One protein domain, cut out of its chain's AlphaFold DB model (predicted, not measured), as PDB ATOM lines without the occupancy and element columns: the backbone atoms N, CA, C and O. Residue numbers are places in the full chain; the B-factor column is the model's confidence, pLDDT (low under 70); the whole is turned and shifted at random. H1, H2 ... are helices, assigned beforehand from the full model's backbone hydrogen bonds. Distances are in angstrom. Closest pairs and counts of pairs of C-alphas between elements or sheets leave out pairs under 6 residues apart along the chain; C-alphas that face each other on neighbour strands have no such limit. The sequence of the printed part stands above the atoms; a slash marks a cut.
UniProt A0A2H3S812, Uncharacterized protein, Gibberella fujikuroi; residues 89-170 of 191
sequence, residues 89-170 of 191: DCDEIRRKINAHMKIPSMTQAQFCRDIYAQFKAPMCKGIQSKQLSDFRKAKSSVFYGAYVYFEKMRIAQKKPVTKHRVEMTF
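AT A GLANCE: This is residues 89 to 170 of the 191 residues of an uncharacterized protein of Gibberella fujikuroi (UniProt A0A2H3S812). H4, the longest helix, is the core; H1, H2 and H3 pack crosswise on its first part, and H5 sits off by itself beyond the next link. You have 82 residues with five named helices, H1 to H5 in order, all helix in class. The whole is compact, radius of gyration of the C-alphas 12.9 A, spanning 35 by 28 by 25 A.

IN THESE COORDINATES: Find C-alpha 90 at (39.143, -46.675, -26.421); there H1, residues 90 to 101, begins its 16.4 A. Next come H2, residues 108 to 116, H3, residues 129 to 135, H4, residues 141 to 156, 23.3 A long, and H5, residues 163 to 170, ending at (32.620, -51.489, -42.067).

HOW THE PARTS SIT: Look at the hub, H4. Its residues 143 to 150 alone touch H1 at a steep tilt of 65 degrees, closest C-alphas Ile 93 and Tyr 147, 6.6 A. Its residues 142 to 149 alone touch H2, about perpendicular at 88 degrees, closest C-alphas Ile 115 and Gly 145, 5.1 A. Its residues 142 to 143 alone touch H3, closest C-alphas Leu 132 and Val 142, 6.4 A. H5 is apart from H4. Every O i to N i+4 pair is within hydrogen-bond range in H1, H2, H3 and H5; 11 of 12 are in H4.

THE WHOLE: The printed part has no cut. The link from H2 to H3 is long. Residues 119 to 126, 133 to 141 and 163 to 170 have pLDDT under 70.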
ATOM      1  N   ASP A  89      38.542 -47.924 -31.150       74.88
ATOM      2  CA  ASP A  89      37.931 -47.923 -29.828       74.88
ATOM      3  C   ASP A  89      38.896 -47.451 -28.733       74.88
ATOM      4  O   ASP A  89      40.126 -47.445 -28.872       74.88
ATOM      5  N   CYS A  90      38.343 -47.098 -27.571       76.19
ATOM      6  CA  CYS A  90      39.143 -46.675 -26.421       76.19
ATOM      7  C   CYS A  90      40.212 -47.711 -26.027       76.19
ATOM      8  O   CYS A  90      41.318 -47.322 -25.651       76.19
ATOM      9  N   ASP A  91      39.929 -49.010 -26.153       78.00
ATOM     10  CA  ASP A  91      40.884 -50.078 -25.826       78.00
ATOM     11  C   ASP A  91      42.041 -50.185 -26.822       78.00
ATOM     12  O   ASP A  91      43.173 -50.501 -26.440       78.00
ATOM     13  N   GLU A  92      41.810 -49.868 -28.095       81.25
ATOM     14  CA  GLU A  92      42.884 -49.741 -29.082       81.25
ATOM     15  C   GLU A  92      43.809 -48.584 -28.728       81.25
ATOM     16  O   GLU A  92      45.031 -48.750 -28.689       81.25
ATOM     17  N   ILE A  93      43.233 -47.424 -28.404       82.56
ATOM     18  CA  ILE A  93      44.008 -46.244 -28.024       82.56
ATOM     19  C   ILE A  93      44.788 -46.505 -26.732       82.56
ATOM     20  O   ILE A  93      45.977 -46.197 -26.668       82.56
ATOM     21  N   ARG A  94      44.196 -47.176 -25.735       82.25
ATOM     22  CA  ARG A  94      44.912 -47.603 -24.517       82.25
ATOM     23  C   ARG A  94      46.090 -48.522 -24.835       82.25
ATOM     24  O   ARG A  94      47.178 -48.324 -24.289       82.25
ATOM     25  N   ARG A  95      45.915 -49.500 -25.732       84.50
ATOM     26  CA  ARG A  95      47.005 -50.388 -26.178       84.50
ATOM     27  C   ARG A  95      48.123 -49.606 -26.872       84.50
ATOM     28  O   ARG A  95      49.290 -49.827 -26.549       84.50
ATOM     29  N   LYS A  96      47.780 -48.667 -27.759       85.25
ATOM     30  CA  LYS A  96      48.749 -47.814 -28.471       85.25
ATOM     31  C   LYS A  96      49.527 -46.911 -27.510       85.25
ATOM     32  O   LYS A  96      50.752 -46.873 -27.591       85.25
ATOM     33  N   ILE A  97      48.853 -46.285 -26.542       85.12
ATOM     34  CA  ILE A  97      49.503 -45.473 -25.498       85.12
ATOM     35  C   ILE A  97      50.457 -46.334 -24.664       85.12
ATOM     36  O   ILE A  97      51.614 -45.968 -24.490       85.12
ATOM     37  N   ASN A  98      50.014 -47.502 -24.189       84.88
ATOM     38  CA  ASN A  98      50.868 -48.394 -23.400       84.88
ATOM     39  C   ASN A  98      52.105 -48.860 -24.178       84.88
ATOM     40  O   ASN A  98      53.176 -48.986 -23.593       84.88
ATOM     41  N   ALA A  99      51.980 -49.116 -25.482       86.19
ATOM     42  CA  ALA A  99      53.117 -49.465 -26.329       86.19
ATOM     43  C   ALA A  99      54.072 -48.277 -26.527       86.19
ATOM     44  O   ALA A  99      55.286 -48.454 -26.462       86.19
ATOM     45  N   HIS A 100      53.536 -47.072 -26.716       82.88
ATOM     46  CA  HIS A 100      54.323 -45.855 -26.901       82.88
ATOM     47  C   HIS A 100      55.096 -45.458 -25.632       82.88
ATOM     48  O   HIS A 100      56.256 -45.073 -25.714       82.88
ATOM     49  N   MET A 101      54.498 -45.659 -24.454       82.81
ATOM     50  CA  MET A 101      55.132 -45.417 -23.149       82.81
ATOM     51  C   MET A 101      56.222 -46.436 -22.783       82.81
ATOM     52  O   MET A 101      57.005 -46.184 -21.875       82.81
ATOM     53  N   LYS A 102      56.283 -47.594 -23.456       83.75
ATOM     54  CA  LYS A 102      57.369 -48.578 -23.273       83.75
ATOM     55  C   LYS A 102      58.644 -48.202 -24.029       83.75
ATOM     56  O   LYS A 102      59.667 -48.853 -23.841       83.75
ATOM     57  N   ILE A 103      58.587 -47.193 -24.898       82.44
ATOM     58  CA  ILE A 103      59.756 -46.700 -25.619       82.44
ATOM     59  C   ILE A 103      60.608 -45.902 -24.618       82.44
ATOM     60  O   ILE A 103      60.117 -44.910 -24.081       82.44
ATOM     61  N   PRO A 104      61.875 -46.284 -24.369       72.75
ATOM     62  CA  PRO A 104      62.693 -45.688 -23.306       72.75
ATOM     63  C   PRO A 104      63.001 -44.195 -23.517       72.75
ATOM     64  O   PRO A 104      63.350 -43.504 -22.567       72.75
ATOM     65  N   SER A 105      62.841 -43.678 -24.740       76.12
ATOM     66  CA  SER A 105      63.027 -42.261 -25.076       76.12
ATOM     67  C   SER A 105      61.770 -41.395 -24.911       76.12
ATOM     68  O   SER A 105      61.847 -40.174 -25.059       76.12
ATOM     69  N   MET A 106      60.603 -41.984 -24.619       75.69
ATOM     70  CA  MET A 106      59.342 -41.247 -24.523       75.69
ATOM     71  C   MET A 106      58.947 -40.974 -23.077       75.69
ATOM     72  O   MET A 106      58.668 -41.880 -22.297       75.69
ATOM     73  N   THR A 107      58.858 -39.689 -22.731       83.56
ATOM     74  CA  THR A 107      58.327 -39.256 -21.435       83.56
ATOM     75  C   THR A 107      56.838 -38.944 -21.538       83.56
ATOM     76  O   THR A 107      56.354 -38.422 -22.547       83.56
ATOM     77  N   GLN A 108      56.104 -39.194 -20.453       80.69
ATOM     78  CA  GLN A 108      54.669 -38.898 -20.371       80.69
ATOM     79  C   GLN A 108      54.369 -37.418 -20.652       80.69
ATOM     80  O   GLN A 108      53.394 -37.095 -21.328       80.69
ATOM     81  N   ALA A 109      55.229 -36.518 -20.163       78.81
ATOM     82  CA  ALA A 109      55.101 -35.079 -20.368       78.81
ATOM     83  C   ALA A 109      55.295 -34.680 -21.837       78.81
ATOM     84  O   ALA A 109      54.573 -33.817 -22.334       78.81
ATOM     85  N   GLN A 110      56.238 -35.319 -22.542       81.25
ATOM     86  CA  GLN A 110      56.428 -35.078 -23.970       81.25
ATOM     87  C   GLN A 110      55.204 -35.527 -24.767       81.25
ATOM     88  O   GLN A 110      54.689 -34.757 -25.570       81.25
ATOM     89  N   PHE A 111      54.676 -36.711 -24.464       83.56
ATOM     90  CA  PHE A 111      53.476 -37.217 -25.121       83.56
ATOM     91  C   PHE A 111      52.249 -36.319 -24.881       83.56
ATOM     92  O   PHE A 111      51.493 -36.046 -25.809       83.56
ATOM     93  N   CYS A 112      52.075 -35.776 -23.670       81.25
ATOM     94  CA  CYS A 112      50.988 -34.829 -23.386       81.25
ATOM     95  C   CYS A 112      51.091 -33.545 -24.230       81.25
ATOM     96  O   CYS A 112      50.072 -33.059 -24.723       81.25
ATOM     97  N   ARG A 113      52.308 -33.019 -24.441       81.81
ATOM     98  CA  ARG A 113      52.549 -31.869 -25.331       81.81
ATOM     99  C   ARG A 113      52.250 -32.208 -26.789       81.81
ATOM    100  O   ARG A 113      51.613 -31.414 -27.475       81.81
ATOM    101  N   ASP A 114      52.661 -33.390 -27.236       82.25
ATOM    102  CA  ASP A 114      52.450 -33.842 -28.611       82.25
ATOM    103  C   ASP A 114      50.960 -34.056 -28.920       82.25
ATOM    104  O   ASP A 114      50.506 -33.699 -30.009       82.25
ATOM    105  N   ILE A 115      50.182 -34.578 -27.961       82.19
ATOM    106  CA  ILE A 115      48.718 -34.678 -28.068       82.19
ATOM    107  C   ILE A 115      48.087 -33.282 -28.076       82.19
ATOM    108  O   ILE A 115      47.212 -33.008 -28.896       82.19
ATOM    109  N   TYR A 116      48.521 -32.390 -27.183       76.88
ATOM    110  CA  TYR A 116      47.984 -31.031 -27.109       76.88
ATOM    111  C   TYR A 116      48.207 -30.254 -28.414       76.88
ATOM    112  O   TYR A 116      47.299 -29.579 -28.888       76.88
ATOM    113  N   ALA A 117      49.361 -30.446 -29.061       78.31
ATOM    114  CA  ALA A 117      49.676 -29.868 -30.367       78.31
ATOM    115  C   ALA A 117      48.757 -30.349 -31.510       78.31
ATOM    116  O   ALA A 117      48.801 -29.790 -32.605       78.31
ATOM    117  N   GLN A 118      47.929 -31.378 -31.289       73.69
ATOM    118  CA  GLN A 118      46.928 -31.813 -32.268       73.69
ATOM    119  C   GLN A 118      45.644 -30.973 -32.228       73.69
ATOM    120  O   GLN A 118      44.876 -31.015 -33.188       73.69
ATOM    121  N   PHE A 119      45.403 -30.208 -31.158       69.88
ATOM    122  CA  PHE A 119      44.230 -29.343 -31.038       69.88
ATOM    123  C   PHE A 119      44.505 -27.969 -31.654       69.88
ATOM    124  O   PHE A 119      45.438 -27.279 -31.255       69.88
ATOM    125  N   LYS A 120      43.671 -27.552 -32.615       59.41
ATOM    126  CA  LYS A 120      43.791 -26.238 -33.274       59.41
ATOM    127  C   LYS A 120      43.250 -25.071 -32.450       59.41
ATOM    128  O   LYS A 120      43.776 -23.970 -32.537       59.41
ATOM    129  N   ALA A 121      42.217 -25.327 -31.652       57.16
ATOM    130  CA  ALA A 121      41.615 -24.370 -30.734       57.16
ATOM    131  C   ALA A 121      41.542 -25.037 -29.355       57.16
ATOM    132  O   ALA A 121      40.615 -25.808 -29.090       57.16
ATOM    133  N   PRO A 122      42.558 -24.857 -28.502       55.34
ATOM    134  CA  PRO A 122      42.578 -25.521 -27.215       55.34
ATOM    135  C   PRO A 122      41.464 -24.963 -26.322       55.34
ATOM    136  O   PRO A 122      41.559 -23.857 -25.802       55.34
ATOM    137  N   MET A 123      40.411 -25.755 -26.097       52.25
ATOM    138  CA  MET A 123      39.381 -25.455 -25.088       52.25
ATOM    139  C   MET A 123      39.926 -25.533 -23.648       52.25
ATOM    140  O   MET A 123      39.239 -25.158 -22.702       52.25
ATOM    141  N   CYS A 124      41.148 -26.038 -23.453       58.00
ATOM    142  CA  CYS A 124      41.786 -26.197 -22.149       58.00
ATOM    143  C   CYS A 124      43.246 -25.733 -22.195       58.00
ATOM    144  O   CYS A 124      43.891 -25.829 -23.230       58.00
ATOM    145  N   LYS A 125      43.788 -25.262 -21.063       63.41
ATOM    146  CA  LYS A 125      45.149 -24.690 -20.960       63.41
ATOM    147  C   LYS A 125      46.293 -25.682 -21.266       63.41
ATOM    148  O   LYS A 125      47.451 -25.279 -21.298       63.41
ATOM    149  N   GLY A 126      45.990 -26.967 -21.455       64.88
ATOM    150  CA  GLY A 126      46.959 -28.037 -21.680       64.88
ATOM    151  C   GLY A 126      46.384 -29.401 -21.307       64.88
ATOM    152  O   GLY A 126      45.467 -29.483 -20.491       64.88
ATOM    153  N   ILE A 127      46.941 -30.476 -21.872       72.38
ATOM    154  CA  ILE A 127      46.658 -31.840 -21.407       72.38
ATOM    155  C   ILE A 127      47.615 -32.172 -20.269       72.38
ATOM    156  O   ILE A 127      48.835 -32.153 -20.446       72.38
ATOM    157  N   GLN A 128      47.068 -32.489 -19.100       71.31
ATOM    158  CA  GLN A 128      47.854 -32.859 -17.927       71.31
ATOM    159  C   GLN A 128      48.026 -34.383 -17.828       71.31
ATOM    160  O   GLN A 128      47.132 -35.152 -18.184       71.31
ATOM    161  N   SER A 129      49.132 -34.841 -17.230       71.00
ATOM    162  CA  SER A 129      49.390 -36.264 -16.947       71.00
ATOM    163  C   SER A 129      48.259 -36.952 -16.169       71.00
ATOM    164  O   SER A 129      48.030 -38.153 -16.331       71.00
ATOM    165  N   LYS A 130      47.516 -36.189 -15.353       72.25
ATOM    166  CA  LYS A 130      46.324 -36.664 -14.641       72.25
ATOM    167  C   LYS A 130      45.197 -37.032 -15.611       72.25
ATOM    168  O   LYS A 130      44.699 -38.143 -15.538       72.25
ATOM    169  N   GLN A 131      44.903 -36.190 -16.605       70.44
ATOM    170  CA  GLN A 131      43.897 -36.477 -17.638       70.44
ATOM    171  C   GLN A 131      44.282 -37.682 -18.508       70.44
ATOM    172  O   GLN A 131      43.412 -38.447 -18.921       70.44
ATOM    173  N   LEU A 132      45.583 -37.891 -18.753       71.25
ATOM    174  CA  LEU A 132      46.077 -39.102 -19.419       71.25
ATOM    175  C   LEU A 132      45.862 -40.355 -18.556       71.25
ATOM    176  O   LEU A 132      45.508 -41.416 -19.067       71.25
ATOM    177  N   SER A 133      46.063 -40.232 -17.244       68.38
ATOM    178  CA  SER A 133      45.849 -41.321 -16.284       68.38
ATOM    179  C   SER A 133      44.361 -41.632 -16.105       68.38
ATOM    180  O   SER A 133      43.986 -42.801 -16.050       68.38
ATOM    181  N   ASP A 134      43.509 -40.609 -16.111       68.44
ATOM    182  CA  ASP A 134      42.052 -40.729 -16.019       68.44
ATOM    183  C   ASP A 134      41.445 -41.275 -17.324       68.44
ATOM    184  O   ASP A 134      40.507 -42.069 -17.280       68.44
ATOM    185  N   PHE A 135      42.040 -40.978 -18.489       67.38
ATOM    186  CA  PHE A 135      41.672 -41.603 -19.769       67.38
ATOM    187  C   PHE A 135      41.874 -43.130 -19.769       67.38
ATOM    188  O   PHE A 135      41.131 -43.885 -20.410       67.38
ATOM    189  N   ARG A 136      42.838 -43.635 -18.983       60.75
ATOM    190  CA  ARG A 136      42.972 -45.090 -18.785       60.75
ATOM    191  C   ARG A 136      41.704 -45.694 -18.170       60.75
ATOM    192  O   ARG A 136      41.493 -46.889 -18.336       60.75
ATOM    193  N   LYS A 137      40.863 -44.884 -17.514       55.94
ATOM    194  CA  LYS A 137      39.632 -45.291 -16.825       55.94
ATOM    195  C   LYS A 137      38.337 -44.834 -17.532       55.94
ATOM    196  O   LYS A 137      37.359 -45.565 -17.450       55.94
ATOM    197  N   ALA A 138      38.313 -43.715 -18.274       55.75
ATOM    198  CA  ALA A 138      37.093 -43.170 -18.911       55.75
ATOM    199  C   ALA A 138      37.330 -42.435 -20.258       55.75
ATOM    200  O   ALA A 138      38.465 -42.121 -20.609       55.75
ATOM    201  N   LYS A 139      36.259 -42.151 -21.025       57.19
ATOM    202  CA  LYS A 139      36.312 -41.364 -22.282       57.19
ATOM    203  C   LYS A 139      36.598 -39.890 -21.961       57.19
ATOM    204  O   LYS A 139      35.883 -39.297 -21.164       57.19
ATOM    205  N   SER A 140      37.632 -39.299 -22.557       67.00
ATOM    206  CA  SER A 140      38.030 -37.904 -22.302       67.00
ATOM    207  C   SER A 140      38.568 -37.229 -23.565       67.00
ATOM    208  O   SER A 140      38.829 -37.900 -24.563       67.00
ATOM    209  N   SER A 141      38.791 -35.912 -23.521       66.88
ATOM    210  CA  SER A 141      39.407 -35.135 -24.613       66.88
ATOM    211  C   SER A 141      40.754 -35.704 -25.085       66.88
ATOM    212  O   SER A 141      41.123 -35.551 -26.247       66.88
ATOM    213  N   VAL A 142      41.455 -36.442 -24.222       73.88
ATOM    214  CA  VAL A 142      42.705 -37.146 -24.538       73.88
ATOM    215  C   VAL A 142      42.513 -38.206 -25.625       73.88
ATOM    216  O   VAL A 142      43.423 -38.427 -26.420       73.88
ATOM    217  N   PHE A 143      41.333 -38.827 -25.701       76.19
ATOM    218  CA  PHE A 143      41.010 -39.861 -26.684       76.19
ATOM    219  C   PHE A 143      41.203 -39.374 -28.120       76.19
ATOM    220  O   PHE A 143      41.959 -39.974 -28.884       76.19
ATOM    221  N   TYR A 144      40.551 -38.262 -28.466       75.25
ATOM    222  CA  TYR A 144      40.574 -37.721 -29.820       75.25
ATOM    223  C   TYR A 144      41.978 -37.267 -30.215       75.25
ATOM    224  O   TYR A 144      42.485 -37.646 -31.270       75.25
ATOM    225  N   GLY A 145      42.646 -36.519 -29.333       77.19
ATOM    226  CA  GLY A 145      44.005 -36.057 -29.595       77.19
ATOM    227  C   GLY A 145      44.990 -37.219 -29.767       77.19
ATOM    228  O   GLY A 145      45.824 -37.193 -30.673       77.19
ATOM    229  N   ALA A 146      44.880 -38.263 -28.936       81.38
ATOM    230  CA  ALA A 146      45.726 -39.450 -29.044       81.38
ATOM    231  C   ALA A 146      45.453 -40.228 -30.339       81.38
ATOM    232  O   ALA A 146      46.396 -40.660 -31.000       81.38
ATOM    233  N   TYR A 147      44.187 -40.376 -30.732       81.25
ATOM    234  CA  TYR A 147      43.815 -41.002 -32.000       81.25
ATOM    235  C   TYR A 147      44.422 -40.260 -33.198       81.25
ATOM    236  O   TYR A 147      45.111 -40.873 -34.016       81.25
ATOM    237  N   VAL A 148      44.262 -38.933 -33.258       81.56
ATOM    238  CA  VAL A 148      44.843 -38.095 -34.321       81.56
ATOM    239  C   VAL A 148      46.367 -38.228 -34.361       81.56
ATOM    240  O   VAL A 148      46.944 -38.399 -35.436       81.56
ATOM    241  N   TYR A 149      47.026 -38.212 -33.199       83.00
ATOM    242  CA  TYR A 149      48.473 -38.401 -33.102       83.00
ATOM    243  C   TYR A 149      48.923 -39.753 -33.685       83.00
ATOM    244  O   TYR A 149      49.826 -39.800 -34.527       83.00
ATOM    245  N   PHE A 150      48.281 -40.859 -33.295       82.44
ATOM    246  CA  PHE A 150      48.651 -42.186 -33.796       82.44
ATOM    247  C   PHE A 150      48.320 -42.383 -35.278       82.44
ATOM    248  O   PHE A 150      49.061 -43.083 -35.972       82.44
ATOM    249  N   GLU A 151      47.272 -41.743 -35.795       78.19
ATOM    250  CA  GLU A 151      46.984 -41.749 -37.230       78.19
ATOM    251  C   GLU A 151      48.032 -40.982 -38.036       78.19
ATOM    252  O   GLU A 151      48.510 -41.493 -39.053       78.19
ATOM    253  N   LYS A 152      48.478 -39.816 -37.553       78.88
ATOM    254  CA  LYS A 152      49.604 -39.095 -38.169       78.88
ATOM    255  C   LYS A 152      50.869 -39.949 -38.177       78.88
ATOM    256  O   LYS A 152      51.521 -40.067 -39.214       78.88
ATOM    257  N   MET A 153      51.171 -40.612 -37.062       79.44
ATOM    258  CA  MET A 153      52.307 -41.532 -36.959       79.44
ATOM    259  C   MET A 153      52.196 -42.712 -37.933       79.44
ATOM    260  O   MET A 153      53.184 -43.075 -38.571       79.44
ATOM    261  N   ARG A 154      51.003 -43.295 -38.111       80.44
ATOM    262  CA  ARG A 154      50.767 -44.363 -39.097       80.44
ATOM    263  C   ARG A 154      51.038 -43.880 -40.521       80.44
ATOM    264  O   ARG A 154      51.721 -44.587 -41.265       80.44
ATOM    265  N   ILE A 155      50.505 -42.712 -40.896       76.81
ATOM    266  CA  ILE A 155      50.678 -42.125 -42.235       76.81
ATOM    267  C   ILE A 155      52.158 -41.837 -42.494       76.81
ATOM    268  O   ILE A 155      52.683 -42.255 -43.525       76.81
ATOM    269  N   ALA A 156      52.844 -41.208 -41.534       72.31
ATOM    270  CA  ALA A 156      54.272 -40.913 -41.626       72.31
ATOM    271  C   ALA A 156      55.114 -42.190 -41.802       72.31
ATOM    272  O   ALA A 156      56.003 -42.241 -42.646       72.31
ATOM    273  N   GLN A 157      54.779 -43.258 -41.071       71.56
ATOM    274  CA  GLN A 157      55.474 -44.549 -41.138       71.56
ATOM    275  C   GLN A 157      54.998 -45.449 -42.294       71.56
ATOM    276  O   GLN A 157      55.433 -46.595 -42.386       71.56
ATOM    277  N   LYS A 158      54.081 -44.970 -43.153       70.25
ATOM    278  CA  LYS A 158      53.457 -45.727 -44.259       70.25
ATOM    279  C   LYS A 158      52.920 -47.100 -43.829       70.25
ATOM    280  O   LYS A 158      52.915 -48.056 -44.607       70.25
ATOM    281  N   LYS A 159      52.458 -47.211 -42.581       72.12
ATOM    282  CA  LYS A 159      51.956 -48.475 -42.033       72.12
ATOM    283  C   LYS A 159      50.576 -48.802 -42.616       72.12
ATOM    284  O   LYS A 159      49.735 -47.902 -42.756       72.12
ATOM    285  N   PRO A 160      50.315 -50.081 -42.944       71.06
ATOM    286  CA  PRO A 160      49.005 -50.498 -43.419       71.06
ATOM    287  C   PRO A 160      47.947 -50.290 -42.332       71.06
ATOM    288  O   PRO A 160      48.244 -50.267 -41.137       71.06
ATOM    289  N   VAL A 161      46.699 -50.132 -42.764       70.56
ATOM    290  CA  VAL A 161      45.545 -50.003 -41.871       70.56
ATOM    291  C   VAL A 161      45.359 -51.305 -41.079       70.56
ATOM    292  O   VAL A 161      45.490 -52.401 -41.627       70.56
ATOM    293  N   THR A 162      45.081 -51.187 -39.780       71.56
ATOM    294  CA  THR A 162      44.889 -52.338 -38.882       71.56
ATOM    295  C   THR A 162      43.562 -53.037 -39.185       71.56
ATOM    296  O   THR A 162      42.597 -52.375 -39.557       71.56
ATOM    297  N   LYS A 163      43.487 -54.362 -38.986       69.56
ATOM    298  CA  LYS A 163      42.249 -55.146 -39.179       69.56
ATOM    299  C   LYS A 163      41.048 -54.552 -38.430       69.56
ATOM    300  O   LYS A 163      39.997 -54.405 -39.032       69.56
ATOM    301  N   HIS A 164      41.252 -54.134 -37.179       66.69
ATOM    302  CA  HIS A 164      40.217 -53.493 -36.367       66.69
ATOM    303  C   HIS A 164      39.667 -52.218 -37.016       66.69
ATOM    304  O   HIS A 164      38.464 -52.047 -37.107       66.69
ATOM    305  N   ARG A 165      40.527 -51.363 -37.580       67.12
ATOM    306  CA  ARG A 165      40.076 -50.163 -38.294       67.12
ATOM    307  C   ARG A 165      39.251 -50.498 -39.537       67.12
ATOM    308  O   ARG A 165      38.302 -49.789 -39.828       67.12
ATOM    309  N   VAL A 166      39.581 -51.570 -40.260       69.38
ATOM    310  CA  VAL A 166      38.774 -52.021 -41.411       69.38
ATOM    311  C   VAL A 166      37.393 -52.498 -40.957       69.38
ATOM    312  O   VAL A 166      36.393 -52.136 -41.568       69.38
ATOM    313  N   GLU A 167      37.344 -53.268 -39.874       66.88
ATOM    314  CA  GLU A 167      36.107 -53.754 -39.258       66.88
ATOM    315  C   GLU A 167      35.244 -52.601 -38.724       66.88
ATOM    316  O   GLU A 167      34.054 -52.533 -39.012       66.88
ATOM    317  N   MET A 168      35.850 -51.620 -38.058       61.22
ATOM    318  CA  MET A 168      35.144 -50.447 -37.544       61.22
ATOM    319  C   MET A 168      34.691 -49.495 -38.645       61.22
ATOM    320  O   MET A 168      33.627 -48.904 -38.523       61.22
ATOM    321  N   THR A 169      35.432 -49.363 -39.750       65.81
ATOM    322  CA  THR A 169      34.944 -48.639 -40.936       65.81
ATOM    323  C   THR A 169      33.779 -49.370 -41.608       65.81
ATOM    324  O   THR A 169      32.893 -48.719 -42.152       65.81
ATOM    325  N   PHE A 170      33.747 -50.704 -41.558       59.47
ATOM    326  CA  PHE A 170      32.620 -51.489 -42.067       59.47
ATOM    327  C   PHE A 170      31.368 -51.328 -41.191       59.47
ATOM    328  O   PHE A 170      30.282 -51.106 -41.720       59.47
TER     329      PHE A 170